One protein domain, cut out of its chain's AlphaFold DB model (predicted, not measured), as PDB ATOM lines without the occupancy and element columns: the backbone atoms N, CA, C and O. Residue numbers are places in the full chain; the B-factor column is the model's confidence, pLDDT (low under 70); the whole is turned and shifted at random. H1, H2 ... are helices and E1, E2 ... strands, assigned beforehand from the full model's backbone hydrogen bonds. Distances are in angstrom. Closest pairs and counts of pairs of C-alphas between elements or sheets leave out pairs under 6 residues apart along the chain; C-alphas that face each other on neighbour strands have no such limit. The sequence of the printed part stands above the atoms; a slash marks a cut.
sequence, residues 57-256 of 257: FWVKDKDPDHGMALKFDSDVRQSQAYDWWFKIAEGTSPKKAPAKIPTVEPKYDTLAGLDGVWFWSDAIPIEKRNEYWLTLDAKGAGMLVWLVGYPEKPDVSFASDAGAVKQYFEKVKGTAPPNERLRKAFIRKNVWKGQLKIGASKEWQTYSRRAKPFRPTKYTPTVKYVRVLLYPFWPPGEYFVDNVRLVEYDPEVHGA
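This is residues 57 to 256 of the 257 residues of an uncharacterized protein of Planctomycetaceae bacterium (UniProt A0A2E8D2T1). Two antiparallel sheets face each other as a sandwich, the larger of five strands and twisted, the smaller of three, E5, E4 and E7. Beside this slab, to one side, H1, H2 and H3 gather with long loops, while the short H4 lies at the opposite side, past the end of E8; of the loop after H3, residues 178 to 184 stick out. The printed part has 200 residues with four named helices and eight named strands, in the order E1, E2, H1, H2, E3, E4, H3, E5, E6, E7, E8, H4, and the larger sheet runs E1, E2, E8, E3, E6. The class is mixed, helices and strands, with under half of the residues in named elements. The whole is compact, with a radius of gyration of the C-alphas of 18.1 A and spans of 54 by 43 by 30 A.

In the larger sheet, E1 is residues 57 to 60, with C-alpha 57 at (-19.332, -18.281, -49.773), and E2 is residues 68 to 73. E8, residues 238 to 248, is the longest strand at 30.6 A. E3 is residues 132 to 140, 25.6 A long, and E6 is residues 201 to 207. In the smaller sheet, E5 is residues 192 to 198, 20.1 A; E4 is residues 143 to 150, 22.5 A; and E7 is residues 225 to 231, 19.1 A. H1, residues 78 to 89, is 16.0 A long and begins with C-alpha 78 at (-15.166, -2.908, -55.264). H2 is residues 111 to 114, H3 is residues 163 to 172, 14.4 A long, and H4 is residues 251 to 254, with C-alpha 254 at (-38.210, -13.689, -25.788).

In the larger sheet E1 and E6 are the edge strands. E1 and E2 form a hairpin, with N 57 and O 71 at 2.8 A. E2 and E8 are antiparallel at 127 degrees, with N 72 and O 239 at 2.8 A. E8 and E3 pair with N 133 and O 247 at 2.8 A, and E3 and E6 with N 140 and O 201 at 2.7 A. E2, H1, H2 and E3 make a split strand-helix-strand unit, two strands that run the same way with helices between them along the chain and E8 between them in the sheet; its crossover is right-handed. In the smaller sheet E4 is the inner strand, with N 145 and O 196 of E5 at 2.8 A and N 150 and O 225 of E7 at 2.8 A. Residues 119 to 120 pair, antiparallel, with residues 229 to 230 of E7. The sheets' facing parts are 10.6 A centre to centre, with best planes 29 degrees apart. E7 and E8 are near each other, with 7 pairs of C-alphas within 10 A. H1 only just touches H2, with residues 78 to 81 alone and 3 pairs of C-alphas within 8 A; the closest are those of Gln 78 and Leu 111, 4.9 A. H1 only just touches H3, with residues 82 to 86 alone and 3 such pairs; the closest C-alphas are those of Phe 86 and Phe 169, 6.2 A. The lines of H1 and H3 are about perpendicular, at 77 degrees. H1, H2, H3 and H4 are not on either sheet. In H1 and H3 every O i to N i+4 pair is within hydrogen-bond range; H2 and H4 are too short for such a pair.

The C-alphas farthest apart are those of Gly 174 and Glu 252, 55.9 A. The printed part has no cut. The long links are H1 to H2, H2 to E3, E4 to H3, H3 to E5 and E6 to E7. Mean pLDDT of the printed part is 92.9; it is under 70 at residue 179, residues 181 to 187 and residues 255 to 256.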
ATOM      1  N   PHE A  57     -19.624 -16.858 -49.665       98.44
ATOM      2  CA  PHE A  57     -19.332 -18.281 -49.773       98.44
ATOM      3  C   PHE A  57     -20.289 -19.086 -48.899       98.44
ATOM      4  O   PHE A  57     -20.698 -18.638 -47.831       98.44
ATOM      5  N   TRP A  58     -20.586 -20.304 -49.338       98.19
ATOM      6  CA  TRP A  58     -21.319 -21.296 -48.566       98.19
ATOM      7  C   TRP A  58     -20.376 -22.461 -48.291       98.19
ATOM      8  O   TRP A  58     -19.878 -23.096 -49.225       98.19
ATOM      9  N   VAL A  59     -20.025 -22.647 -47.022       97.69
ATOM     10  CA  VAL A  59     -18.904 -23.497 -46.609       97.69
ATOM     11  C   VAL A  59     -19.300 -24.342 -45.416       97.69
ATOM     12  O   VAL A  59     -20.108 -23.918 -44.602       97.69
ATOM     13  N   LYS A  60     -18.686 -25.515 -45.278       97.19
ATOM     14  CA  LYS A  60     -18.722 -26.247 -44.016       97.19
ATOM     15  C   LYS A  60     -17.854 -25.507 -42.997       97.19
ATOM     16  O   LYS A  60     -16.688 -25.223 -43.307       97.19
ATOM     17  N   ASP A  61     -18.404 -25.166 -41.833       93.19
ATOM     18  CA  ASP A  61     -17.617 -24.525 -40.779       93.19
ATOM     19  C   ASP A  61     -16.586 -25.510 -40.200       93.19
ATOM     20  O   ASP A  61     -16.639 -26.726 -40.407       93.19
ATOM     21  N   LYS A  62     -15.563 -24.965 -39.539       90.62
ATOM     22  CA  LYS A  62     -14.525 -25.775 -38.889       90.62
ATOM     23  C   LYS A  62     -14.943 -26.232 -37.496       90.62
ATOM     24  O   LYS A  62     -14.384 -27.211 -37.007       90.62
ATOM     25  N   ASP A  63     -15.842 -25.491 -36.864       89.19
ATOM     26  CA  ASP A  63     -16.439 -25.846 -35.589       89.19
ATOM     27  C   ASP A  63     -17.415 -27.015 -35.802       89.19
ATOM     28  O   ASP A  63     -18.319 -26.877 -36.621       89.19
ATOM     29  N   PRO A  64     -17.233 -28.173 -35.140       88.12
ATOM     30  CA  PRO A  64     -18.109 -29.329 -35.321       88.12
ATOM     31  C   PRO A  64     -19.543 -29.104 -34.822       88.12
ATOM     32  O   PRO A  64     -20.424 -29.856 -35.237       88.12
ATOM     33  N   ASP A  65     -19.772 -28.102 -33.966       88.31
ATOM     34  CA  ASP A  65     -21.110 -27.744 -33.486       88.31
ATOM     35  C   ASP A  65     -21.912 -26.964 -34.546       88.31
ATOM     36  O   ASP A  65     -23.119 -26.774 -34.400       88.31
ATOM     37  N   HIS A  66     -21.254 -26.567 -35.642       89.62
ATOM     38  CA  HIS A  66     -21.850 -25.918 -36.803       89.62
ATOM     39  C   HIS A  66     -21.670 -26.775 -38.064       89.62
ATOM     40  O   HIS A  66     -20.612 -27.359 -38.317       89.62
ATOM     41  N   GLY A  67     -22.713 -26.862 -38.886       93.75
ATOM     42  CA  GLY A  67     -22.668 -27.589 -40.149       93.75
ATOM     43  C   GLY A  67     -22.198 -26.691 -41.291       93.75
ATOM     44  O   GLY A  67     -21.010 -26.372 -41.432       93.75
ATOM     45  N   MET A  68     -23.133 -26.329 -42.154       97.50
ATOM     46  CA  MET A  68     -22.942 -25.375 -43.230       97.50
ATOM     47  C   MET A  68     -23.178 -23.951 -42.726       97.50
ATOM     48  O   MET A  68     -24.147 -23.665 -42.050       97.50
ATOM     49  N   ALA A  69     -22.317 -23.020 -43.122       97.94
ATOM     50  CA  ALA A  69     -22.428 -21.618 -42.753       97.94
ATOM     51  C   ALA A  69     -22.199 -20.711 -43.963       97.94
ATOM     52  O   ALA A  69     -21.561 -21.079 -44.965       97.94
ATOM     53  N   LEU A  70     -22.687 -19.479 -43.853       98.38
ATOM     54  CA  LEU A  70     -22.277 -18.414 -44.754       98.38
ATOM     55  C   LEU A  70     -20.967 -17.813 -44.267       98.38
ATOM     56  O   LEU A  70     -20.862 -17.368 -43.126       98.38
ATOM     57  N   LYS A  71     -19.990 -17.747 -45.169       98.25
ATOM     58  CA  LYS A  71     -18.750 -17.002 -44.981       98.25
ATOM     59  C   LYS A  71     -18.747 -15.798 -45.913       98.25
ATOM     60  O   LYS A  71     -19.067 -15.916 -47.094       98.25
ATOM     61  N   PHE A  72     -18.294 -14.663 -45.406       98.56
ATOM     62  CA  PHE A  72     -18.070 -13.460 -46.196       98.56
ATOM     63  C   PHE A  72     -16.625 -12.992 -46.093       98.56
ATOM     64  O   PHE A  72     -15.985 -13.178 -45.060       98.56
ATOM     65  N   ASP A  73     -16.148 -12.362 -47.159       97.81
ATOM     66  CA  ASP A  73     -14.882 -11.637 -47.220       97.81
ATOM     67  C   ASP A  73     -15.159 -10.249 -47.801       97.81
ATOM     68  O   ASP A  73     -15.432 -10.103 -48.995       97.81
ATOM     69  N   SER A  74     -15.147  -9.225 -46.946       97.75
ATOM     70  CA  SER A  74     -15.373  -7.841 -47.384       97.75
ATOM     71  C   SER A  74     -14.089  -7.150 -47.859       97.75
ATOM     72  O   SER A  74     -14.162  -6.059 -48.433       97.75
ATOM     73  N   ASP A  75     -12.920  -7.787 -47.694       97.62
ATOM     74  CA  ASP A  75     -11.629  -7.300 -48.185       97.62
ATOM     75  C   ASP A  75     -11.403  -7.708 -49.655       97.62
ATOM     76  O   ASP A  75     -10.465  -8.433 -50.005       97.62
ATOM     77  N   VAL A  76     -12.313  -7.244 -50.517       98.12
ATOM     78  CA  VAL A  76     -12.337  -7.446 -51.975       98.12
ATOM     79  C   VAL A  76     -12.451  -6.080 -52.642       98.12
ATOM     80  O   VAL A  76     -13.292  -5.284 -52.235       98.12
ATOM     81  N   ARG A  77     -11.657  -5.785 -53.683       97.88
ATOM     82  CA  ARG A  77     -11.784  -4.512 -54.425       97.88
ATOM     83  C   ARG A  77     -13.198  -4.349 -54.981       97.88
ATOM     84  O   ARG A  77     -13.693  -5.252 -55.658       97.88
ATOM     85  N   GLN A  78     -13.809  -3.182 -54.779       96.81
ATOM     86  CA  GLN A  78     -15.166  -2.908 -55.264       96.81
ATOM     87  C   GLN A  78     -15.272  -3.101 -56.784       96.81
ATOM     88  O   GLN A  78     -16.198  -3.750 -57.260       96.81
ATOM     89  N   SER A  79     -14.293  -2.605 -57.546       96.50
ATOM     90  CA  SER A  79     -14.266  -2.750 -59.007       96.50
ATOM     91  C   SER A  79     -14.250  -4.214 -59.452       96.50
ATOM     92  O   SER A  79     -15.025  -4.602 -60.322       96.50
ATOM     93  N   GLN A  80     -13.426  -5.045 -58.805       98.00
ATOM     94  CA  GLN A  80     -13.366  -6.479 -59.080       98.00
ATOM     95  C   GLN A  80     -14.705  -7.158 -58.776       98.00
ATOM     96  O   GLN A  80     -15.182  -7.966 -59.576       98.00
ATOM     97  N   ALA A  81     -15.306  -6.835 -57.629       97.81
ATOM     98  CA  ALA A  81     -16.595  -7.382 -57.239       97.81
ATOM     99  C   ALA A  81     -17.693  -6.986 -58.229       97.81
ATOM    100  O   ALA A  81     -18.442  -7.847 -58.664       97.81
ATOM    101  N   TYR A  82     -17.748  -5.725 -58.657       97.44
ATOM    102  CA  TYR A  82     -18.752  -5.226 -59.600       97.44
ATOM    103  C   TYR A  82     -18.673  -5.918 -60.967       97.44
ATOM    104  O   TYR A  82     -19.700  -6.350 -61.498       97.44
ATOM    105  N   ASP A  83     -17.464  -6.084 -61.510       97.75
ATOM    106  CA  ASP A  83     -17.238  -6.834 -62.753       97.75
ATOM    107  C   ASP A  83     -17.679  -8.291 -62.632       97.75
ATOM    108  O   ASP A  83     -18.235  -8.878 -63.567       97.75
ATOM    109  N   TRP A  84     -17.419  -8.897 -61.476       98.12
ATOM    110  CA  TRP A  84     -17.788 -10.277 -61.222       98.12
ATOM    111  C   TRP A  84     -19.297 -10.450 -61.013       98.12
ATOM    112  O   TRP A  84     -19.919 -11.311 -61.632       98.12
ATOM    113  N   TRP A  85     -19.909  -9.583 -60.218       97.69
ATOM    114  CA  TRP A  85     -21.344  -9.524 -59.968       97.69
ATOM    115  C   TRP A  85     -22.151  -9.309 -61.245       97.69
ATOM    116  O   TRP A  85     -23.219  -9.902 -61.388       97.69
ATOM    117  N   PHE A  86     -21.629  -8.537 -62.201       96.88
ATOM    118  CA  PHE A  86     -22.227  -8.434 -63.529       96.88
ATOM    119  C   PHE A  86     -22.276  -9.799 -64.229       96.88
ATOM    120  O   PHE A  86     -23.324 -10.207 -64.716       96.88
ATOM    121  N   LYS A  87     -21.173 -10.557 -64.213       97.38
ATOM    122  CA  LYS A  87     -21.122 -11.903 -64.811       97.38
ATOM    123  C   LYS A  87     -22.065 -12.887 -64.115       97.38
ATOM    124  O   LYS A  87     -22.674 -13.704 -64.805       97.38
ATOM    125  N   ILE A  88     -22.202 -12.809 -62.788       96.56
ATOM    126  CA  ILE A  88     -23.192 -13.592 -62.025       96.56
ATOM    127  C   ILE A  88     -24.614 -13.238 -62.466       96.56
ATOM    128  O   ILE A  88     -25.407 -14.140 -62.732       96.56
ATOM    129  N   ALA A  89     -24.931 -11.946 -62.596       94.56
ATOM    130  CA  ALA A  89     -26.243 -11.489 -63.052       94.56
ATOM    131  C   ALA A  89     -26.574 -11.956 -64.483       94.56
ATOM    132  O   ALA A  89     -27.734 -12.222 -64.781       94.56
ATOM    133  N   GLU A  90     -25.559 -12.135 -65.334       95.12
ATOM    134  CA  GLU A  90     -25.689 -12.730 -66.675       95.12
ATOM    135  C   GLU A  90     -25.691 -14.278 -66.669       95.12
ATOM    136  O   GLU A  90     -25.664 -14.907 -67.726       95.12
ATOM    137  N   GLY A  91     -25.724 -14.919 -65.494       95.12
ATOM    138  CA  GLY A  91     -25.872 -16.372 -65.344       95.12
ATOM    139  C   GLY A  91     -24.563 -17.157 -65.223       95.12
ATOM    140  O   GLY A  91     -24.569 -18.389 -65.304       95.12
ATOM    141  N   THR A  92     -23.425 -16.490 -65.016       97.19
ATOM    142  CA  THR A  92     -22.161 -17.195 -64.754       97.19
ATOM    143  C   THR A  92     -22.232 -17.930 -63.417       97.19
ATOM    144  O   THR A  92     -22.691 -17.390 -62.416       97.19
ATOM    145  N   SER A  93     -21.738 -19.170 -63.383       96.69
ATOM    146  CA  SER A  93     -21.682 -19.945 -62.141       96.69
ATOM    147  C   SER A  93     -20.730 -19.306 -61.113       96.69
ATOM    148  O   SER A  93     -19.584 -19.014 -61.474       96.69
ATOM    149  N   PRO A  94     -21.121 -19.219 -59.825       96.94
ATOM    150  CA  PRO A  94     -20.253 -18.773 -58.728       96.94
ATOM    151  C   PRO A  94     -18.951 -19.570 -58.596       96.94
ATOM    152  O   PRO A  94     -17.928 -19.049 -58.169       96.94
ATOM    153  N   LYS A  95     -18.946 -20.834 -59.049       97.19
ATOM    154  CA  LYS A  95     -17.752 -21.698 -59.056       97.19
ATOM    155  C   LYS A  95     -16.628 -21.189 -59.967       97.19
ATOM    156  O   LYS A  95     -15.517 -21.702 -59.898       97.19
ATOM    157  N   LYS A  96     -16.912 -20.218 -60.843       98.06
ATOM    158  CA  LYS A  96     -15.941 -19.593 -61.754       98.06
ATOM    159  C   LYS A  96     -15.433 -18.242 -61.240       98.06
ATOM    160  O   LYS A  96     -14.943 -17.447 -62.042       98.06
ATOM    161  N   ALA A  97     -15.587 -17.971 -59.944       97.88
ATOM    162  CA  ALA A  97     -15.124 -16.732 -59.346       97.88
ATOM    163  C   ALA A  97     -13.641 -16.474 -59.655       97.88
ATOM    164  O   ALA A  97     -12.826 -17.403 -59.624       97.88
ATOM    165  N   PRO A  98     -13.274 -15.225 -59.993       98.06
ATOM    166  CA  PRO A  98     -11.887 -14.875 -60.230       98.06
ATOM    167  C   PRO A  98     -11.092 -14.975 -58.926       98.06
ATOM    168  O   PRO A  98     -11.628 -14.782 -57.837       98.06
ATOM    169  N   ALA A  99      -9.782 -15.192 -59.038       98.00
ATOM    170  CA  ALA A  99      -8.899 -15.075 -57.886       98.00
ATOM    171  C   ALA A  99      -8.962 -13.651 -57.311       98.00
ATOM    172  O   ALA A  99      -8.899 -12.665 -58.055       98.00
ATOM    173  N   LYS A 100      -9.080 -13.538 -55.986       97.62
ATOM    174  CA  LYS A 100      -9.102 -12.250 -55.289       97.62
ATOM    175  C   LYS A 100      -7.814 -11.470 -55.566       97.62
ATOM    176  O   LYS A 100      -6.718 -11.992 -55.367       97.62
ATOM    177  N   ILE A 101      -7.945 -10.219 -56.006       97.38
ATOM    178  CA  ILE A 101      -6.796  -9.330 -56.199       97.38
ATOM    179  C   ILE A 101      -6.396  -8.765 -54.830       97.38
ATOM    180  O   ILE A 101      -7.264  -8.234 -54.133       97.38
ATOM    181  N   PRO A 102      -5.106  -8.815 -54.442       96.38
ATOM    182  CA  PRO A 102      -4.649  -8.207 -53.201       96.38
ATOM    183  C   PRO A 102      -5.021  -6.722 -53.099       96.38
ATOM    184  O   PRO A 102      -4.868  -5.927 -54.038       96.38
ATOM    185  N   THR A 103      -5.509  -6.347 -51.928       95.94
ATOM    186  CA  THR A 103      -5.907  -4.986 -51.560       95.94
ATOM    187  C   THR A 103      -4.850  -4.384 -50.636       95.94
ATOM    188  O   THR A 103      -4.098  -5.109 -49.977       95.94
ATOM    189  N   VAL A 104      -4.782  -3.056 -50.574       94.12
ATOM    190  CA  VAL A 104      -3.773  -2.327 -49.792       94.12
ATOM    191  C   VAL A 104      -4.442  -1.378 -48.808       94.12
ATOM    192  O   VAL A 104      -5.534  -0.875 -49.064       94.12
ATOM    193  N   GLU A 105      -3.800  -1.139 -47.667       94.56
ATOM    194  CA  GLU A 105      -4.263  -0.121 -46.721       94.56
ATOM    195  C   GLU A 105      -4.346   1.255 -47.408       94.56
ATOM    196  O   GLU A 105      -3.478   1.578 -48.225       94.56
ATOM    197  N   PRO A 106      -5.381   2.069 -47.121       94.50
ATOM    198  CA  PRO A 106      -6.341   1.950 -46.012       94.50
ATOM    199  C   PRO A 106      -7.631   1.156 -46.326       94.50
ATOM    200  O   PRO A 106      -8.637   1.331 -45.641       94.50
ATOM    201  N   LYS A 107      -7.655   0.334 -47.391       95.00
ATOM    202  CA  LYS A 107      -8.794  -0.529 -47.782       95.00
ATOM    203  C   LYS A 107     -10.106   0.204 -48.104       95.00
ATOM    204  O   LYS A 107     -11.160  -0.424 -48.195       95.00
ATOM    205  N   TYR A 108     -10.076   1.517 -48.327       94.81
ATOM    206  CA  TYR A 108     -11.269   2.287 -48.708       94.81
ATOM    207  C   TYR A 108     -11.755   2.023 -50.137       94.81
ATOM    208  O   TYR A 108     -12.842   2.458 -50.484       94.81
ATOM    209  N   ASP A 109     -10.982   1.320 -50.965       95.06
ATOM    210  CA  ASP A 109     -11.364   0.881 -52.314       95.06
ATOM    211  C   ASP A 109     -12.001  -0.524 -52.335       95.06
ATOM    212  O   ASP A 109     -12.306  -1.078 -53.398       95.06
ATOM    213  N   THR A 110     -12.194  -1.121 -51.160       97.75
ATOM    214  CA  THR A 110     -12.800  -2.443 -51.001       97.75
ATOM    215  C   THR A 110     -14.316  -2.361 -50.867       97.75
ATOM    216  O   THR A 110     -14.884  -1.292 -50.626       97.75
ATOM    217  N   LEU A 111     -14.987  -3.510 -50.975       97.31
ATOM    218  CA  LEU A 111     -16.396  -3.638 -50.627       97.31
ATOM    219  C   LEU A 111     -16.643  -3.113 -49.219       97.31
ATOM    220  O   LEU A 111     -17.560  -2.320 -49.041       97.31
ATOM    221  N   ALA A 112     -15.791  -3.455 -48.252       96.56
ATOM    222  CA  ALA A 112     -15.923  -2.965 -46.888       96.56
ATOM    223  C   ALA A 112     -15.983  -1.432 -46.772       96.56
ATOM    224  O   ALA A 112     -16.750  -0.895 -45.972       96.56
ATOM    225  N   GLY A 113     -15.174  -0.735 -47.575       94.44
ATOM    226  CA  GLY A 113     -15.065   0.722 -47.555       94.44
ATOM    227  C   GLY A 113     -16.198   1.462 -48.271       94.44
ATOM    228  O   GLY A 113     -16.504   2.590 -47.888       94.44
ATOM    229  N   LEU A 114     -16.814   0.857 -49.295       93.50
ATOM    230  CA  LEU A 114     -17.712   1.579 -50.211       93.50
ATOM    231  C   LEU A 114     -19.158   1.080 -50.227       93.50
ATOM    232  O   LEU A 114     -20.066   1.904 -50.308       93.50
ATOM    233  N   ASP A 115     -19.390  -0.234 -50.151       91.62
ATOM    234  CA  ASP A 115     -20.722  -0.812 -50.409       91.62
ATOM    235  C   ASP A 115     -21.174  -1.893 -49.437       91.62
ATOM    236  O   ASP A 115     -22.377  -2.129 -49.334       91.62
ATOM    237  N   GLY A 116     -20.251  -2.564 -48.757       94.94
ATOM    238  CA  GLY A 116     -20.464  -3.840 -48.087       94.94
ATOM    239  C   GLY A 116     -20.739  -5.002 -49.047       94.94
ATOM    240  O   GLY A 116     -20.989  -4.837 -50.244       94.94
ATOM    241  N   VAL A 117     -20.718  -6.208 -48.495       96.62
ATOM    242  CA  VAL A 117     -21.272  -7.403 -49.130       96.62
ATOM    243  C   VAL A 117     -22.744  -7.458 -48.732       96.62
ATOM    244  O   VAL A 117     -23.068  -7.436 -47.550       96.62
ATOM    245  N   TRP A 118     -23.663  -7.477 -49.692       95.19
ATOM    246  CA  TRP A 118     -25.092  -7.636 -49.414       95.19
ATOM    247  C   TRP A 118     -25.510  -9.064 -49.740       95.19
ATOM    248  O   TRP A 118     -25.307  -9.537 -50.856       95.19
ATOM    249  N   PHE A 119     -26.110  -9.749 -48.771       97.50
ATOM    250  CA  PHE A 119     -26.600 -11.109 -48.953       97.50
ATOM    251  C   PHE A 119     -28.008 -11.238 -48.387       97.50
ATOM    252  O   PHE A 119     -28.243 -10.994 -47.203       97.50
ATOM    253  N   TRP A 120     -28.959 -11.555 -49.258       97.75
ATOM    254  CA  TRP A 120     -30.379 -11.477 -48.945       97.75
ATOM    255  C   TRP A 120     -31.022 -12.851 -48.826       97.75
ATOM    256  O   TRP A 120     -30.751 -13.732 -49.639       97.75
ATOM    257  N   SER A 121     -31.958 -12.993 -47.892       98.12
ATOM    258  CA  SER A 121     -32.943 -14.073 -47.932       98.12
ATOM    259  C   SER A 121     -33.954 -13.849 -49.060       98.12
ATOM    260  O   SER A 121     -34.102 -12.734 -49.582       98.12
ATOM    261  N   ASP A 122     -34.742 -14.869 -49.370       97.06
ATOM    262  CA  ASP A 122     -35.991 -14.711 -50.107       97.06
ATOM    263  C   ASP A 122     -37.030 -13.907 -49.308       97.06
ATOM    264  O   ASP A 122     -36.844 -13.562 -48.135       97.06
ATOM    265  N   ALA A 123     -38.118 -13.540 -49.987       97.38
ATOM    266  CA  ALA A 123     -39.219 -12.791 -49.399       97.38
ATOM    267  C   ALA A 123     -40.058 -13.663 -48.457       97.38
ATOM    268  O   ALA A 123     -40.627 -14.669 -48.877       97.38
ATOM    269  N   ILE A 124     -40.206 -13.205 -47.218       97.62
ATOM    270  CA  ILE A 124     -40.959 -13.867 -46.154       97.62
ATOM    271  C   ILE A 124     -42.295 -13.134 -45.988       97.62
ATOM    272  O   ILE A 124     -42.277 -11.926 -45.721       97.62
ATOM    273  N   PRO A 125     -43.451 -13.797 -46.167       97.25
ATOM    274  CA  PRO A 125     -44.744 -13.185 -45.879       97.25
ATOM    275  C   PRO A 125     -44.878 -12.925 -44.375       97.25
ATOM    276  O   PRO A 125     -44.418 -13.721 -43.560       97.25
ATOM    277  N   ILE A 126     -45.501 -11.804 -44.009       96.88
ATOM    278  CA  ILE A 126     -45.730 -11.447 -42.608       96.88
ATOM    279  C   ILE A 126     -47.168 -11.013 -42.360       96.88
ATOM    280  O   ILE A 126     -47.810 -10.386 -43.203       96.88
ATOM    281  N   GLU A 127     -47.633 -11.278 -41.148       95.12
ATOM    282  CA  GLU A 127     -48.943 -10.867 -40.669       95.12
ATOM    283  C   GLU A 127     -48.939  -9.445 -40.106       95.12
ATOM    284  O   GLU A 127     -47.965  -8.955 -39.513       95.12
ATOM    285  N   LYS A 128     -50.076  -8.769 -40.283       94.06
ATOM    286  CA  LYS A 128     -50.282  -7.395 -39.824       94.06
ATOM    287  C   LYS A 128     -50.406  -7.349 -38.302       94.06
ATOM    288  O   LYS A 128     -51.149  -8.120 -37.717       94.06
ATOM    289  N   ARG A 129     -49.770  -6.349 -37.684       91.19
ATOM    290  CA  ARG A 129     -49.717  -6.088 -36.226       91.19
ATOM    291  C   ARG A 129     -48.916  -7.108 -35.414       91.19
ATOM    292  O   ARG A 129     -48.737  -6.859 -34.227       91.19
ATOM    293  N   ASN A 130     -48.369  -8.147 -36.039       93.75
ATOM    294  CA  ASN A 130     -47.458  -9.057 -35.364       93.75
ATOM    295  C   ASN A 130     -46.101  -8.393 -35.100       93.75
ATOM    296  O   ASN A 130     -45.656  -7.475 -35.804       93.75
ATOM    297  N   GLU A 131     -45.463  -8.871 -34.041       95.38
ATOM    298  CA  GLU A 131     -44.112  -8.513 -33.646       95.38
ATOM    299  C   GLU A 131     -43.207  -9.710 -33.943       95.38
ATOM    300  O   GLU A 131     -43.653 -10.851 -33.871       95.38
ATOM    301  N   TYR A 132     -41.957  -9.455 -34.322       96.00
ATOM    302  CA  TYR A 132     -41.045 -10.494 -34.794       96.00
ATOM    303  C   TYR A 132     -39.721 -10.450 -34.047       96.00
ATOM    304  O   TYR A 132     -39.199  -9.371 -33.732       96.00
ATOM    305  N   TRP A 133     -39.153 -11.625 -33.820       95.56
ATOM    306  CA  TRP A 133     -37.861 -11.815 -33.187       95.56
ATOM    307  C   TRP A 133     -36.874 -12.401 -34.193       95.56
ATOM    308  O   TRP A 133     -37.151 -13.429 -34.803       95.56
ATOM    309  N   LEU A 134     -35.748 -11.712 -34.402       96.88
ATOM    310  CA  LEU A 134     -34.664 -12.166 -35.273       96.88
ATOM    311  C   LEU A 134     -33.475 -12.555 -34.400       96.88
ATOM    312  O   LEU A 134     -32.966 -11.705 -33.659       96.88
ATOM    313  N   THR A 135     -33.040 -13.803 -34.522       96.12
ATOM    314  CA  THR A 135     -31.823 -14.332 -33.901       96.12
ATOM    315  C   THR A 135     -30.896 -14.896 -34.962       96.12
ATOM    316  O   THR A 135     -31.359 -15.315 -36.021       96.12
ATOM    317  N   LEU A 136     -29.599 -14.911 -34.682       97.62
ATOM    318  CA  LEU A 136     -28.623 -15.650 -35.474       97.62
ATOM    319  C   LEU A 136     -27.321 -15.847 -34.711       97.62
ATOM    320  O   LEU A 136     -27.011 -15.053 -33.819       97.62
ATOM    321  N   ASP A 137     -26.547 -16.836 -35.139       97.69
ATOM    322  CA  ASP A 137     -25.183 -17.047 -34.683       97.69
ATOM    323  C   ASP A 137     -24.205 -16.342 -35.620       97.69
ATOM    324  O   ASP A 137     -24.377 -16.323 -36.843       97.69
ATOM    325  N   ALA A 138     -23.174 -15.723 -35.051       97.75
ATOM    326  CA  ALA A 138     -22.124 -15.089 -35.834       97.75
ATOM    327  C   ALA A 138     -20.760 -15.114 -35.142       97.75
ATOM    328  O   ALA A 138     -20.664 -15.070 -33.916       97.75
ATOM    329  N   LYS A 139     -19.703 -15.098 -35.960       96.38
ATOM    330  CA  LYS A 139     -18.315 -14.824 -35.553       96.38
ATOM    331  C   LYS A 139     -17.586 -14.015 -36.630       96.38
ATOM    332  O   LYS A 139     -18.037 -13.906 -37.771       96.38
ATOM    333  N   GLY A 140     -16.438 -13.454 -36.272       96.00
ATOM    334  CA  GLY A 140     -15.619 -12.593 -37.120       96.00
ATOM    335  C   GLY A 140     -15.840 -11.102 -36.860       96.00
ATOM    336  O   GLY A 140     -16.198 -10.677 -35.754       96.00
ATOM    337  N   ALA A 141     -15.582 -10.286 -37.882       95.38
ATOM    338  CA  ALA A 141     -15.725  -8.837 -37.797       95.38
ATOM    339  C   ALA A 141     -17.181  -8.405 -37.502       95.38
ATOM    340  O   ALA A 141     -18.137  -9.158 -37.676       95.38
ATOM    341  N   GLY A 142     -17.358  -7.180 -36.998       94.06
ATOM    342  CA  GLY A 142     -18.690  -6.647 -36.702       94.06
ATOM    343  C   GLY A 142     -19.483  -6.383 -37.983       94.06
ATOM    344  O   GLY A 142     -18.969  -5.749 -38.900       94.06
ATOM    345  N   MET A 143     -20.738  -6.825 -38.051       95.75
ATOM    346  CA  MET A 143     -21.602  -6.608 -39.220       95.75
ATOM    347  C   MET A 143     -22.991  -6.099 -38.835       95.75
ATOM    348  O   MET A 143     -23.404  -6.135 -37.670       95.75
ATOM    349  N   LEU A 144     -23.716  -5.595 -39.834       96.81
ATOM    350  CA  LEU A 144     -25.120  -5.235 -39.682       96.81
ATOM    351  C   LEU A 144     -26.003  -6.329 -40.261       96.81
ATOM    352  O   LEU A 144     -25.708  -6.901 -41.304       96.81
ATOM    353  N   VAL A 145     -27.137  -6.541 -39.613       97.94
ATOM    354  CA  VAL A 145     -28.239  -7.325 -40.153       97.94
ATOM    355  C   VAL A 145     -29.459  -6.434 -40.208       97.94
ATOM    356  O   VAL A 145     -29.760  -5.712 -39.253       97.94
ATOM    357  N   TRP A 146     -30.168  -6.473 -41.327       97.81
ATOM    358  CA  TRP A 146     -31.394  -5.713 -41.504       97.81
ATOM    359  C   TRP A 146     -32.575  -6.636 -41.741       97.81
ATOM    360  O   TRP A 146     -32.499  -7.546 -42.559       97.81
ATOM    361  N   LEU A 147     -33.692  -6.332 -41.091       98.06
ATOM    362  CA  LEU A 147     -35.002  -6.801 -41.516       98.06
ATOM    363  C   LEU A 147     -35.636  -5.684 -42.343       98.06
ATOM    364  O   LEU A 147     -35.807  -4.564 -41.855       98.06
ATOM    365  N   VAL A 148     -35.942  -5.957 -43.604       97.88
ATOM    366  CA  VAL A 148     -36.378  -4.940 -44.570       97.88
ATOM    367  C   VAL A 148     -37.781  -5.268 -45.054       97.88
ATOM    368  O   VAL A 148     -38.019  -6.374 -45.517       97.88
ATOM    369  N   GLY A 149     -38.706  -4.315 -44.930       97.88
ATOM    370  CA  GLY A 149     -40.131  -4.496 -45.203       97.88
ATOM    371  C   GLY A 149     -40.575  -3.926 -46.548       97.88
ATOM    372  O   GLY A 149     -40.217  -2.798 -46.908       97.88
ATOM    373  N   TYR A 150     -41.409  -4.688 -47.254       97.75
ATOM    374  CA  TYR A 150     -41.914  -4.402 -48.593       97.75
ATOM    375  C   TYR A 150     -43.451  -4.488 -48.647       97.75
ATOM    376  O   TYR A 150     -44.043  -5.376 -48.021       97.75
ATOM    377  N   PRO A 151     -44.120  -3.592 -49.399       97.12
ATOM    378  CA  PRO A 151     -45.572  -3.635 -49.571       97.12
ATOM    379  C   PRO A 151     -46.043  -4.697 -50.576       97.12
ATOM    380  O   PRO A 151     -47.187  -5.148 -50.526       97.12
ATOM    381  N   GLU A 152     -45.153  -5.109 -51.473       96.25
ATOM    382  CA  GLU A 152     -45.355  -6.127 -52.503       96.25
ATOM    383  C   GLU A 152     -44.198  -7.123 -52.447       96.25
ATOM    384  O   GLU A 152     -43.138  -6.799 -51.905       96.25
ATOM    385  N   LYS A 153     -44.387  -8.327 -53.001       96.06
ATOM    386  CA  LYS A 153     -43.323  -9.334 -53.034       96.06
ATOM    387  C   LYS A 153     -42.155  -8.787 -53.872       96.06
ATOM    388  O   LYS A 153     -42.364  -8.491 -55.049       96.06
ATOM    389  N   PRO A 154     -40.957  -8.592 -53.291       93.94
ATOM    390  CA  PRO A 154     -39.826  -8.034 -54.020       93.94
ATOM    391  C   PRO A 154     -39.283  -9.020 -55.058       93.94
ATOM    392  O   PRO A 154     -39.416 -10.235 -54.920       93.94
ATOM    393  N   ASP A 155     -38.634  -8.471 -56.081       91.94
ATOM    394  CA  ASP A 155     -37.812  -9.233 -57.017       91.94
ATOM    395  C   ASP A 155     -36.554  -9.729 -56.290       91.94
ATOM    396  O   ASP A 155     -35.814  -8.926 -55.719       91.94
ATOM    397  N   VAL A 156     -36.324 -11.040 -56.297       91.94
ATOM    398  CA  VAL A 156     -35.194 -11.690 -55.612       91.94
ATOM    399  C   VAL A 156     -33.997 -11.940 -56.533       91.94
ATOM    400  O   VAL A 156     -33.013 -12.537 -56.105       91.94
ATOM    401  N   SER A 157     -34.051 -11.457 -57.779       91.69
ATOM    402  CA  SER A 157     -32.926 -11.518 -58.715       91.69
ATOM    403  C   SER A 157     -31.666 -10.888 -58.118       91.69
ATOM    404  O   SER A 157     -31.726  -9.917 -57.358       91.69
ATOM    405  N   PHE A 158     -30.502 -11.417 -58.489       91.62
ATOM    406  CA  PHE A 158     -29.219 -10.928 -57.995       91.62
ATOM    407  C   PHE A 158     -29.067  -9.410 -58.221       91.62
ATOM    408  O   PHE A 158     -29.365  -8.896 -59.300       91.62
ATOM    409  N   ALA A 159     -28.620  -8.684 -57.191       88.12
ATOM    410  CA  ALA A 159     -28.482  -7.220 -57.169       88.12
ATOM    411  C   ALA A 159     -29.781  -6.399 -57.336       88.12
ATOM    412  O   ALA A 159     -29.714  -5.176 -57.495       88.12
ATOM    413  N   SER A 160     -30.976  -7.002 -57.265       88.50
ATOM    414  CA  SER A 160     -32.248  -6.287 -57.483       88.50
ATOM    415  C   SER A 160     -32.470  -5.103 -56.521       88.50
ATOM    416  O   SER A 160     -33.061  -4.093 -56.932       88.50
ATOM    417  N   ASP A 161     -31.954  -5.201 -55.291       87.38
ATOM    418  CA  ASP A 161     -32.026  -4.197 -54.218       87.38
ATOM    419  C   ASP A 161     -30.783  -3.276 -54.128       87.38
ATOM    420  O   ASP A 161     -30.775  -2.320 -53.344       87.38
ATOM    421  N   ALA A 162     -29.743  -3.514 -54.940       87.94
ATOM    422  CA  ALA A 162     -28.466  -2.794 -54.901       87.94
ATOM    423  C   ALA A 162     -28.384  -1.714 -55.999       87.94
ATOM    424  O   ALA A 162     -27.874  -1.935 -57.094       87.94
ATOM    425  N   GLY A 163     -28.888  -0.510 -55.702       86.62
ATOM    426  CA  GLY A 163     -29.017   0.575 -56.688       86.62
ATOM    427  C   GLY A 163     -27.720   0.967 -57.414       86.62
ATOM    428  O   GLY A 163     -27.755   1.168 -58.626       86.62
ATOM    429  N   ALA A 164     -26.585   1.034 -56.708       86.94
ATOM    430  CA  ALA A 164     -25.286   1.357 -57.311       86.94
ATOM    431  C   ALA A 164     -24.825   0.272 -58.305       86.94
ATOM    432  O   ALA A 164     -24.409   0.580 -59.420       86.94
ATOM    433  N   VAL A 165     -25.007  -1.000 -57.943       90.38
ATOM    434  CA  VAL A 165     -24.687  -2.153 -58.797       90.38
ATOM    435  C   VAL A 165     -25.586  -2.186 -60.038       90.38
ATOM    436  O   VAL A 165     -25.105  -2.408 -61.144       90.38
ATOM    437  N   LYS A 166     -26.881  -1.875 -59.904       89.50
ATOM    438  CA  LYS A 166     -27.787  -1.790 -61.063       89.50
ATOM    439  C   LYS A 166     -27.367  -0.708 -62.054       89.50
ATOM    440  O   LYS A 166     -27.329  -0.967 -63.251       89.50
ATOM    441  N   GLN A 167     -26.997   0.473 -61.560       88.50
ATOM    442  CA  GLN A 167     -26.473   1.546 -62.413       88.50
ATOM    443  C   GLN A 167     -25.180   1.125 -63.113       88.50
ATOM    444  O   GLN A 167     -24.979   1.449 -64.284       88.50
ATOM    445  N   TYR A 168     -24.319   0.375 -62.420       90.81
ATOM    446  CA  TYR A 168     -23.137  -0.211 -63.038       90.81
ATOM    447  C   TYR A 168     -23.510  -1.162 -64.183       90.81
ATOM    448  O   TYR A 168     -22.984  -1.023 -65.285       90.81
ATOM    449  N   PHE A 169     -24.467  -2.066 -63.966       92.94
ATOM    450  CA  PHE A 169     -24.905  -3.023 -64.986       92.94
ATOM    451  C   PHE A 169     -25.495  -2.324 -66.214       92.94
ATOM    452  O   PHE A 169     -25.159  -2.681 -67.342       92.94
ATOM    453  N   GLU A 170     -26.328  -1.302 -66.008       91.00
ATOM    454  CA  GLU A 170     -26.871  -0.477 -67.092       91.00
ATOM    455  C   GLU A 170     -25.755   0.216 -67.887       91.00
ATOM    456  O   GLU A 170     -25.800   0.262 -69.118       91.00
ATOM    457  N   LYS A 171     -24.722   0.723 -67.199       90.88
ATOM    458  CA  LYS A 171     -23.567   1.366 -67.836       90.88
ATOM    459  C   LYS A 171     -22.768   0.377 -68.682       90.88
ATOM    460  O   LYS A 171     -22.455   0.694 -69.826       90.88
ATOM    461  N   VAL A 172     -22.468  -0.808 -68.148       92.50
ATOM    462  CA  VAL A 172     -21.731  -1.861 -68.871       92.50
ATOM    463  C   VAL A 172     -22.514  -2.352 -70.092       92.50
ATOM    464  O   VAL A 172     -21.925  -2.573 -71.145       92.50
ATOM    465  N   LYS A 173     -23.846  -2.448 -69.989       93.25
ATOM    466  CA  LYS A 173     -24.731  -2.819 -71.109       93.25
ATOM    467  C   LYS A 173     -24.923  -1.707 -72.146       93.25
ATOM    468  O   LYS A 173     -25.542  -1.951 -73.176       93.25
ATOM    469  N   GLY A 174     -24.447  -0.488 -71.883       91.25
ATOM    470  CA  GLY A 174     -24.710   0.674 -72.737       91.25
ATOM    471  C   GLY A 174     -26.177   1.118 -72.736       91.25
ATOM    472  O   GLY A 174     -26.582   1.897 -73.593       91.25
ATOM    473  N   THR A 175     -26.981   0.638 -71.781       88.12
ATOM    474  CA  THR A 175     -28.402   0.984 -71.630       88.12
ATOM    475  C   THR A 175     -28.631   2.032 -70.548       88.12
ATOM    476  O   THR A 175     -29.780   2.342 -70.245       88.12
ATOM    477  N   ALA A 176     -27.561   2.547 -69.933       82.06
ATOM    478  CA  ALA A 176     -27.640   3.592 -68.926       82.06
ATOM    479  C   ALA A 176     -28.320   4.838 -69.506       82.06
ATOM    480  O   ALA A 176     -27.767   5.474 -70.408       82.06
ATOM    481  N   PRO A 177     -29.502   5.220 -68.998       73.88
ATOM    482  CA  PRO A 177     -30.125   6.470 -69.405       73.88
ATOM    483  C   PRO A 177     -29.237   7.677 -69.048       73.88
ATOM    484  O   PRO A 177     -28.479   7.610 -68.069       73.88
ATOM    485  N   PRO A 178     -29.345   8.789 -69.801       75.19
ATOM    486  CA  PRO A 178     -28.543   9.990 -69.592       75.19
ATOM    487  C   PRO A 178     -28.580  10.483 -68.140       75.19
ATOM    488  O   PRO A 178     -29.586  10.361 -67.432       75.19
ATOM    489  N   ASN A 179     -27.459  11.038 -67.673       69.88
ATOM    490  CA  ASN A 179     -27.374  11.596 -66.328       69.88
ATOM    491  C   ASN A 179     -28.034  12.983 -66.305       69.88
ATOM    492  O   ASN A 179     -27.409  13.987 -66.640       69.88
ATOM    493  N   GLU A 180     -29.314  13.026 -65.949       72.81
ATOM    494  CA  GLU A 180     -30.086  14.262 -65.831       72.81
ATOM    495  C   GLU A 180     -30.093  14.789 -64.390       72.81
ATOM    496  O   GLU A 180     -30.215  14.042 -63.412       72.81
ATOM    497  N   ARG A 181     -30.003  16.117 -64.245       60.38
ATOM    498  CA  ARG A 181     -30.094  16.802 -62.949       60.38
ATOM    499  C   ARG A 181     -31.452  16.481 -62.299       60.38
ATOM    500  O   ARG A 181     -32.478  16.603 -62.950       60.38
ATOM    501  N   LEU A 182     -31.453  16.124 -61.007       61.91
ATOM    502  CA  LEU A 182     -32.633  15.730 -60.200       61.91
ATOM    503  C   LEU A 182     -33.225  14.336 -60.480       61.91
ATOM    504  O   LEU A 182     -34.234  13.973 -59.868       61.91
ATOM    505  N   ARG A 183     -32.597  13.509 -61.321       66.50
ATOM    506  CA  ARG A 183     -33.043  12.125 -61.494       66.50
ATOM    507  C   ARG A 183     -32.868  11.332 -60.194       66.50
ATOM    508  O   ARG A 183     -31.776  11.248 -59.633       66.50
ATOM    509  N   LYS A 184     -33.940  10.672 -59.740       60.16
ATOM    510  CA  LYS A 184     -33.836   9.643 -58.695       60.16
ATOM    511  C   LYS A 184     -33.149   8.422 -59.297       60.16
ATOM    512  O   LYS A 184     -33.763   7.656 -60.031       60.16
ATOM    513  N   ALA A 185     -31.868   8.269 -58.991       59.38
ATOM    514  CA  ALA A 185     -31.012   7.262 -59.605       59.38
ATOM    515  C   ALA A 185     -31.429   5.812 -59.257       59.38
ATOM    516  O   ALA A 185     -31.122   4.884 -59.999       59.38
ATOM    517  N   PHE A 186     -32.158   5.607 -58.155       66.25
ATOM    518  CA  PHE A 186     -32.808   4.341 -57.810       66.25
ATOM    519  C   PHE A 186     -33.934   4.593 -56.801       66.25
ATOM    520  O   PHE A 186     -33.714   5.234 -55.770       66.25
ATOM    521  N   ILE A 187     -35.140   4.086 -57.066       65.06
ATOM    522  CA  ILE A 187     -36.247   4.138 -56.105       65.06
ATOM    523  C   ILE A 187     -36.265   2.810 -55.351       65.06
ATOM    524  O   ILE A 187     -36.654   1.778 -55.895       65.06
ATOM    525  N   ARG A 188     -35.826   2.835 -54.086       76.06
ATOM    526  CA  ARG A 188     -35.959   1.681 -53.186       76.06
ATOM    527  C   ARG A 188     -37.446   1.355 -53.025       76.06
ATOM    528  O   ARG A 188     -38.232   2.241 -52.707       76.06
ATOM    529  N   LYS A 189     -37.811   0.086 -53.230       86.44
ATOM    530  CA  LYS A 189     -39.190  -0.404 -53.049       86.44
ATOM    531  C   LYS A 189     -39.526  -0.740 -51.591       86.44
ATOM    532  O   LYS A 189     -40.696  -0.885 -51.253       86.44
ATOM    533  N   ASN A 190     -38.513  -0.881 -50.733       92.12
ATOM    534  CA  ASN A 190     -38.734  -1.068 -49.303       92.12
ATOM    535  C   ASN A 190     -39.270   0.208 -48.646       92.12
ATOM    536  O   ASN A 190     -38.872   1.317 -48.995       92.12
ATOM    537  N   VAL A 191     -40.160   0.021 -47.675       95.38
ATOM    538  CA  VAL A 191     -40.841   1.106 -46.944       95.38
ATOM    539  C   VAL A 191     -40.574   1.060 -45.441       95.38
ATOM    540  O   VAL A 191     -40.935   1.987 -44.724       95.38
ATOM    541  N   TRP A 192     -39.930  -0.002 -44.956       97.00
ATOM    542  CA  TRP A 192     -39.587  -0.172 -43.548       97.00
ATOM    543  C   TRP A 192     -38.238  -0.877 -43.390       97.00
ATOM    544  O   TRP A 192     -37.874  -1.716 -44.217       97.00
ATOM    545  N   LYS A 193     -37.499  -0.548 -42.324       96.62
ATOM    546  CA  LYS A 193     -36.246  -1.214 -41.952       96.62
ATOM    547  C   LYS A 193     -36.092  -1.294 -40.437       96.62
ATOM    548  O   LYS A 193     -36.338  -0.316 -39.734       96.62
ATOM    549  N   GLY A 194     -35.606  -2.431 -39.963       97.00
ATOM    550  CA  GLY A 194     -35.077  -2.618 -38.619       97.00
ATOM    551  C   GLY A 194     -33.655  -3.159 -38.687       97.00
ATOM    552  O   GLY A 194     -33.331  -3.899 -39.609       97.00
ATOM    553  N   GLN A 195     -32.815  -2.793 -37.720       96.44
ATOM    554  CA  GLN A 195     -31.402  -3.171 -37.681       96.44
ATOM    555  C   GLN A 195     -31.074  -3.986 -36.424       96.44
ATOM    556  O   GLN A 195     -31.589  -3.699 -35.341       96.44
ATOM    557  N   LEU A 196     -30.154  -4.934 -36.571       95.50
ATOM    558  CA  LEU A 196     -29.427  -5.635 -35.515       95.50
ATOM    559  C   LEU A 196     -27.918  -5.514 -35.810       95.50
ATOM    560  O   LEU A 196     -27.502  -5.559 -36.967       95.50
ATOM    561  N   LYS A 197     -27.099  -5.291 -34.779       95.50
ATOM    562  CA  LYS A 197     -25.631  -5.342 -34.877       95.50
ATOM    563  C   LYS A 197     -25.169  -6.674 -34.299       95.50
ATOM    564  O   LYS A 197     -25.656  -7.035 -33.230       95.50
ATOM    565  N   ILE A 198     -24.254  -7.354 -34.979       95.38
ATOM    566  CA  ILE A 198     -23.750  -8.677 -34.580       95.38
ATOM    567  C   ILE A 198     -22.238  -8.788 -34.823       95.38
ATOM    568  O   ILE A 198     -21.637  -7.899 -35.438       95.38
ATOM    569  N   GLY A 199     -21.647  -9.910 -34.410       92.31
ATOM    570  CA  GLY A 199     -20.232 -10.219 -34.606       92.31
ATOM    571  C   GLY A 199     -19.325  -9.421 -33.668       92.31
ATOM    572  O   GLY A 199     -19.710  -9.078 -32.552       92.31
ATOM    573  N   ALA A 200     -18.113  -9.113 -34.139       91.94
ATOM    574  CA  ALA A 200     -17.019  -8.565 -33.325       91.94
ATOM    575  C   ALA A 200     -16.542  -9.526 -32.214       91.94
ATOM    576  O   ALA A 200     -16.034  -9.100 -31.177       91.94
ATOM    577  N   SER A 201     -16.669 -10.828 -32.472       95.12
ATOM    578  CA  SER A 201     -16.197 -11.926 -31.628       95.12
ATOM    579  C   SER A 201     -15.395 -12.906 -32.479       95.12
ATOM    580  O   SER A 201     -15.707 -13.109 -33.649       95.12
ATOM    581  N   LYS A 202     -14.355 -13.519 -31.909       94.12
ATOM    582  CA  LYS A 202     -13.629 -14.617 -32.574       94.12
ATOM    583  C   LYS A 202     -14.382 -15.942 -32.477       94.12
ATOM    584  O   LYS A 202     -14.279 -16.757 -33.387       94.12
ATOM    585  N   GLU A 203     -15.153 -16.100 -31.408       95.81
ATOM    586  CA  GLU A 203     -15.977 -17.273 -31.134       95.81
ATOM    587  C   GLU A 203     -17.404 -17.054 -31.632       95.81
ATOM    588  O   GLU A 203     -17.867 -15.906 -31.700       95.81
ATOM    589  N   TRP A 204     -18.098 -18.149 -31.934       97.31
ATOM    590  CA  TRP A 204     -19.526 -18.128 -32.231       97.31
ATOM    591  C   TRP A 204     -20.323 -17.576 -31.048       97.31
ATOM    592  O   TRP A 204     -20.096 -17.927 -29.890       97.31
ATOM    593  N   GLN A 205     -21.247 -16.670 -31.348       96.94
ATOM    594  CA  GLN A 205     -22.177 -16.106 -30.378       96.94
ATOM    595  C   GLN A 205     -23.550 -15.953 -31.015       96.94
ATOM    596  O   GLN A 205     -23.652 -15.553 -32.173       96.94
ATOM    597  N   THR A 206     -24.593 -16.185 -30.224       95.75
ATOM    598  CA  THR A 206     -25.973 -15.908 -30.618       95.75
ATOM    599  C   THR A 206     -26.325 -14.450 -30.338       95.75
ATOM    600  O   THR A 206     -26.104 -13.932 -29.240       95.75
ATOM    601  N   TYR A 207     -26.924 -13.780 -31.320       96.19
ATOM    602  CA  TYR A 207     -27.323 -12.379 -31.239       96.19
ATOM    603  C   TYR A 207     -28.825 -12.206 -31.435       96.19
ATOM    604  O   TYR A 207     -29.436 -12.844 -32.288       96.19
ATOM    605  N   SER A 208     -29.407 -11.268 -30.689       94.00
ATOM    606  CA  SER A 208     -30.803 -10.838 -30.800       94.00
ATOM    607  C   SER A 208     -30.981  -9.420 -30.225       94.00
ATOM    608  O   SER A 208     -30.043  -8.827 -29.685       94.00
ATOM    609  N   ARG A 209     -32.173  -8.817 -30.359       88.56
ATOM    610  CA  ARG A 209     -32.463  -7.474 -29.809       88.56
ATOM    611  C   ARG A 209     -33.154  -7.543 -28.446       88.56
ATOM    612  O   ARG A 209     -34.374  -7.475 -28.414       88.56
ATOM    613  N   ARG A 210     -32.410  -7.522 -27.339       81.00
ATOM    614  CA  ARG A 210     -32.949  -7.482 -25.954       81.00
ATOM    615  C   ARG A 210     -34.255  -6.685 -25.796       81.00
ATOM    616  O   ARG A 210     -34.252  -5.463 -25.994       81.00
ATOM    617  N   ALA A 211     -35.355  -7.382 -25.485       77.00
ATOM    618  CA  ALA A 211     -36.697  -6.838 -25.233       77.00
ATOM    619  C   ALA A 211     -37.211  -5.805 -26.268       77.00
ATOM    620  O   ALA A 211     -38.001  -4.908 -25.954       77.00
ATOM    621  N   LYS A 212     -36.734  -5.873 -27.519       88.81
ATOM    622  CA  LYS A 212     -37.086  -4.917 -28.582       88.81
ATOM    623  C   LYS A 212     -37.374  -5.647 -29.892       88.81
ATOM    624  O   LYS A 212     -36.554  -5.574 -30.817       88.81
ATOM    625  N   PRO A 213     -38.550  -6.287 -30.017       93.50
ATOM    626  CA  PRO A 213     -38.916  -6.967 -31.246       93.50
ATOM    627  C   PRO A 213     -39.013  -6.005 -32.428       93.50
ATOM    628  O   PRO A 213     -39.134  -4.775 -32.310       93.50
ATOM    629  N   PHE A 214     -38.952  -6.582 -33.616       96.50
ATOM    630  CA  PHE A 214     -39.230  -5.889 -34.857       96.50
ATOM    631  C   PHE A 214     -40.738  -5.761 -35.042       96.50
ATOM    632  O   PHE A 214     -41.481  -6.718 -34.867       96.50
ATOM    633  N   ARG A 215     -41.201  -4.565 -35.417       96.94
ATOM    634  CA  ARG A 215     -42.630  -4.284 -35.621       96.94
ATOM    635  C   ARG A 215     -42.857  -3.663 -37.003       96.94
ATOM    636  O   ARG A 215     -43.148  -2.463 -37.080       96.94
ATOM    637  N   PRO A 216     -42.694  -4.434 -38.097       97.00
ATOM    638  CA  PRO A 216     -42.688  -3.903 -39.461       97.00
ATOM    639  C   PRO A 216     -43.973  -3.186 -39.862       97.00
ATOM    640  O   PRO A 216     -43.951  -2.320 -40.731       97.00
ATOM    641  N   THR A 217     -45.092  -3.505 -39.212       97.25
ATOM    642  CA  THR A 217     -46.405  -2.958 -39.565       97.25
ATOM    643  C   THR A 217     -46.925  -1.907 -38.585       97.25
ATOM    644  O   THR A 217     -48.027  -1.404 -38.791       97.25
ATOM    645  N   LYS A 218     -46.186  -1.574 -37.509       95.62
ATOM    646  CA  LYS A 218     -46.677  -0.669 -36.445       95.62
ATOM    647  C   LYS A 218     -46.998   0.728 -36.981       95.62
ATOM    648  O   LYS A 218     -48.055   1.268 -36.680       95.62
ATOM    649  N   TYR A 219     -46.091   1.279 -37.787       94.75
ATOM    650  CA  TYR A 219     -46.227   2.603 -38.411       94.75
ATOM    651  C   TYR A 219     -46.225   2.548 -39.947       94.75
ATOM    652  O   TYR A 219     -46.381   3.563 -40.613       94.75
ATOM    653  N   THR A 220     -46.082   1.347 -40.504       95.44
ATOM    654  CA  THR A 220     -46.029   1.057 -41.944       95.44
ATOM    655  C   THR A 220     -46.942  -0.134 -42.252       95.44
ATOM    656  O   THR A 220     -46.472  -1.209 -42.616       95.44
ATOM    657  N   PRO A 221     -48.270   0.016 -42.079       95.44
ATOM    658  CA  PRO A 221     -49.227  -1.093 -42.159       95.44
ATOM    659  C   PRO A 221     -49.367  -1.698 -43.562       95.44
ATOM    660  O   PRO A 221     -50.087  -2.678 -43.724       95.44
ATOM    661  N   THR A 222     -48.731  -1.096 -44.568       96.94
ATOM    662  CA  THR A 222     -48.686  -1.588 -45.945       96.94
ATOM    663  C   THR A 222     -47.669  -2.705 -46.147       96.94
ATOM    664  O   THR A 222     -47.753  -3.366 -47.174       96.94
ATOM    665  N   VAL A 223     -46.729  -2.925 -45.217       98.00
ATOM    666  CA  VAL A 223     -45.743  -4.013 -45.315       98.00
ATOM    667  C   VAL A 223     -46.458  -5.363 -45.272       98.00
ATOM    668  O   VAL A 223     -47.195  -5.639 -44.327       98.00
ATOM    669  N   LYS A 224     -46.208  -6.195 -46.287       97.94
ATOM    670  CA  LYS A 224     -46.726  -7.570 -46.421       97.94
ATOM    671  C   LYS A 224     -45.616  -8.617 -46.450       97.94
ATOM    672  O   LYS A 224     -45.866  -9.781 -46.165       97.94
ATOM    673  N   TYR A 225     -44.403  -8.202 -46.810       98.19
ATOM    674  CA  TYR A 225     -43.241  -9.072 -46.914       98.19
ATOM    675  C   TYR A 225     -42.056  -8.458 -46.187       98.19
ATOM    676  O   TYR A 225     -41.892  -7.234 -46.182       98.19
ATOM    677  N   VAL A 226     -41.191  -9.303 -45.639       98.06
ATOM    678  CA  VAL A 226     -39.872  -8.909 -45.147       98.06
ATOM    679  C   VAL A 226     -38.774  -9.737 -45.803       98.06
ATOM    680  O   VAL A 226     -39.020 -10.822 -46.317       98.06
ATOM    681  N   ARG A 227     -37.551  -9.214 -45.794       98.06
ATOM    682  CA  ARG A 227     -36.330  -9.953 -46.129       98.06
ATOM    683  C   ARG A 227     -35.279  -9.703 -45.060       98.06
ATOM    684  O   ARG A 227     -35.217  -8.592 -44.519       98.06
ATOM    685  N   VAL A 228     -34.443 -10.701 -44.806       98.38
ATOM    686  CA  VAL A 228     -33.225 -10.552 -44.009       98.38
ATOM    687  C   VAL A 228     -32.075 -10.184 -44.946       98.38
ATOM    688  O   VAL A 228     -31.861 -10.842 -45.961       98.38
ATOM    689  N   LEU A 229     -31.349  -9.120 -44.613       98.19
ATOM    690  CA  LEU A 229     -30.098  -8.724 -45.255       98.19
ATOM    691  C   LEU A 229     -28.961  -8.919 -44.260       98.19
ATOM    692  O   LEU A 229     -28.900  -8.207 -43.256       98.19
ATOM    693  N   LEU A 230     -28.048  -9.828 -44.582       98.31
ATOM    694  CA  LEU A 230     -26.738  -9.912 -43.952       98.31
ATOM    695  C   LEU A 230     -25.821  -8.909 -44.654       98.31
ATOM    696  O   LEU A 230     -25.708  -8.916 -45.882       98.31
ATOM    697  N   TYR A 231     -25.220  -8.012 -43.877       97.69
ATOM    698  CA  TYR A 231     -24.441  -6.898 -44.405       97.69
ATOM    699  C   TYR A 231     -23.062  -6.785 -43.740       97.69
ATOM    700  O   TYR A 231     -22.847  -5.905 -42.894       97.69
ATOM    701  N   PRO A 232     -22.119  -7.674 -44.106       96.62
ATOM    702  CA  PRO A 232     -20.693  -7.467 -43.890       96.62
ATOM    703  C   PRO A 232     -20.250  -6.150 -44.522       96.62
ATOM    704  O   PRO A 232     -20.276  -5.989 -45.740       96.62
ATOM    705  N   PHE A 233     -19.871  -5.186 -43.693       91.69
ATOM    706  CA  PHE A 233     -19.474  -3.860 -44.150       91.69
ATOM    707  C   PHE A 233     -18.080  -3.549 -43.610       91.69
ATOM    708  O   PHE A 233     -17.108  -3.800 -44.298       91.69
ATOM    709  N   TRP A 234     -17.939  -3.116 -42.359       93.31
ATOM    710  CA  TRP A 234     -16.679  -2.632 -41.808       93.31
ATOM    711  C   TRP A 234     -16.441  -3.194 -40.405       93.31
ATOM    712  O   TRP A 234     -17.381  -3.201 -39.605       93.31
ATOM    713  N   PRO A 235     -15.205  -3.593 -40.047       94.31
ATOM    714  CA  PRO A 235     -13.938  -3.468 -40.799       94.31
ATOM    715  C   PRO A 235     -13.743  -4.535 -41.889       94.31
ATOM    716  O   PRO A 235     -14.383  -5.575 -41.783       94.31
ATOM    717  N   PRO A 236     -12.852  -4.329 -42.885       95.31
ATOM    718  CA  PRO A 236     -12.520  -5.353 -43.874       95.31
ATOM    719  C   PRO A 236     -12.085  -6.657 -43.202       95.31
ATOM    720  O   PRO A 236     -11.263  -6.632 -42.282       95.31
ATOM    721  N   GLY A 237     -12.614  -7.793 -43.652       94.31
ATOM    722  CA  GLY A 237     -12.208  -9.089 -43.119       94.31
ATOM    723  C   GLY A 237     -13.208 -10.206 -43.360       94.31
ATOM    724  O   GLY A 237     -14.061 -10.125 -44.245       94.31
ATOM    725  N   GLU A 238     -13.071 -11.258 -42.553       96.38
ATOM    726  CA  GLU A 238     -13.935 -12.430 -42.605       96.38
ATOM    727  C   GLU A 238     -15.084 -12.342 -41.597       96.38
ATOM    728  O   GLU A 238     -14.933 -11.864 -40.466       96.38
ATOM    729  N   TYR A 239     -16.230 -12.859 -42.023       97.69
ATOM    730  CA  TYR A 239     -17.456 -12.907 -41.244       97.69
ATOM    731  C   TYR A 239     -18.129 -14.244 -41.472       97.69
ATOM    732  O   TYR A 239     -18.145 -14.736 -42.600       97.69
ATOM    733  N   PHE A 240     -18.725 -14.786 -40.424       98.06
ATOM    734  CA  PHE A 240     -19.472 -16.027 -40.492       98.06
ATOM    735  C   PHE A 240     -20.850 -15.817 -39.882       98.06
ATOM    736  O   PHE A 240     -20.986 -15.089 -38.894       98.06
ATOM    737  N   VAL A 241     -21.854 -16.428 -40.501       98.31
ATOM    738  CA  VAL A 241     -23.246 -16.395 -40.058       98.31
ATOM    739  C   VAL A 241     -23.841 -17.787 -40.186       98.31
ATOM    740  O   VAL A 241     -23.649 -18.442 -41.214       98.31
ATOM    741  N   ASP A 242     -24.587 -18.183 -39.164       97.94
ATOM    742  CA  ASP A 242     -25.345 -19.428 -39.114       97.94
ATOM    743  C   ASP A 242     -26.643 -19.252 -38.296       97.94
ATOM    744  O   ASP A 242     -26.847 -18.211 -37.656       97.94
ATOM    745  N   ASN A 243     -27.537 -20.242 -38.335       97.00
ATOM    746  CA  ASN A 243     -28.743 -20.352 -37.508       97.00
ATOM    747  C   ASN A 243     -29.618 -19.089 -37.500       97.00
ATOM    748  O   ASN A 243     -30.108 -18.641 -36.457       97.00
ATOM    749  N   VAL A 244     -29.836 -18.489 -38.670       97.88
ATOM    750  CA  VAL A 244     -30.687 -17.306 -38.804       97.88
ATOM    751  C   VAL A 244     -32.148 -17.700 -38.617       97.88
ATOM    752  O   VAL A 244     -32.713 -18.491 -39.374       97.88
ATOM    753  N   ARG A 245     -32.804 -17.114 -37.619       96.81
ATOM    754  CA  ARG A 245     -34.203 -17.406 -37.305       96.81
ATOM    755  C   ARG A 245     -35.015 -16.138 -37.204       96.81
ATOM    756  O   ARG A 245     -34.641 -15.211 -36.492       96.81
ATOM    757  N   LEU A 246     -36.147 -16.120 -37.893       97.25
ATOM    758  CA  LEU A 246     -37.171 -15.098 -37.760       97.25
ATOM    759  C   LEU A 246     -38.445 -15.767 -37.257       97.25
ATOM    760  O   LEU A 246     -39.029 -16.584 -37.961       97.25
ATOM    761  N   VAL A 247     -38.891 -15.404 -36.063       95.25
ATOM    762  CA  VAL A 247     -40.073 -16.001 -35.429       95.25
ATOM    763  C   VAL A 247     -41.067 -14.922 -35.019       95.25
ATOM    764  O   VAL A 247     -40.709 -13.744 -34.920       95.25
ATOM    765  N   GLU A 248     -42.325 -15.301 -34.797       94.25
ATOM    766  CA  GLU A 248     -43.276 -14.418 -34.112       94.25
ATOM    767  C   GLU A 248     -42.790 -14.189 -32.671       94.25
ATOM    768  O   GLU A 248     -42.327 -15.105 -31.994       94.25
ATOM    769  N   TYR A 249     -42.832 -12.941 -32.216       93.38
ATOM    770  CA  TYR A 249     -42.361 -12.579 -30.888       93.38
ATOM    771  C   TYR A 249     -43.367 -13.013 -29.826       93.38
ATOM    772  O   TYR A 249     -44.467 -12.471 -29.730       93.38
ATOM    773  N   ASP A 250     -42.930 -13.943 -28.992       90.31
ATOM    774  CA  ASP A 250     -43.563 -14.319 -27.733       90.31
ATOM    775  C   ASP A 250     -42.860 -13.625 -26.541       90.31
ATOM    776  O   ASP A 250     -41.652 -13.815 -26.377       90.31
ATOM    777  N   PRO A 251     -43.552 -12.816 -25.715       88.12
ATOM    778  CA  PRO A 251     -42.952 -12.171 -24.548       88.12
ATOM    779  C   PRO A 251     -42.541 -13.137 -23.424       88.12
ATOM    780  O   PRO A 251     -41.641 -12.785 -22.666       88.12
ATOM    781  N   GLU A 252     -43.140 -14.323 -23.305       86.81
ATOM    782  CA  GLU A 252     -42.758 -15.317 -22.289       86.81
ATOM    783  C   GLU A 252     -41.437 -16.004 -22.656       86.81
ATOM    784  O   GLU A 252     -40.612 -16.276 -21.786       86.81
ATOM    785  N   VAL A 253     -41.204 -16.213 -23.956       85.31
ATOM    786  CA  VAL A 253     -39.981 -16.846 -24.479       85.31
ATOM    787  C   VAL A 253     -38.864 -15.827 -24.724       85.31
ATOM    788  O   VAL A 253     -37.704 -16.087 -24.415       85.31
ATOM    789  N   HIS A 254     -39.192 -14.664 -25.290       85.56
ATOM    790  CA  HIS A 254     -38.210 -13.689 -25.788       85.56
ATOM    791  C   HIS A 254     -38.157 -12.385 -24.978       85.56
ATOM    792  O   HIS A 254     -37.289 -11.543 -25.218       85.56
ATOM    793  N   GLY A 255     -39.119 -12.169 -24.077       69.44
ATOM    794  CA  GLY A 255     -39.188 -10.991 -23.207       69.44
ATOM    795  C   GLY A 255     -38.585 -11.212 -21.821       69.44
ATOM    796  O   GLY A 255     -38.451 -10.245 -21.073       69.44
ATOM    797  N   ALA A 256     -38.218 -12.450 -21.488       59.69
ATOM    798  CA  ALA A 256     -37.523 -12.790 -20.257       59.69
ATOM    799  C   ALA A 256     -36.022 -12.460 -20.381       59.69
ATOM    800  O   ALA A 256     -35.223 -13.302 -20.779       59.69
TER     801      ALA A 256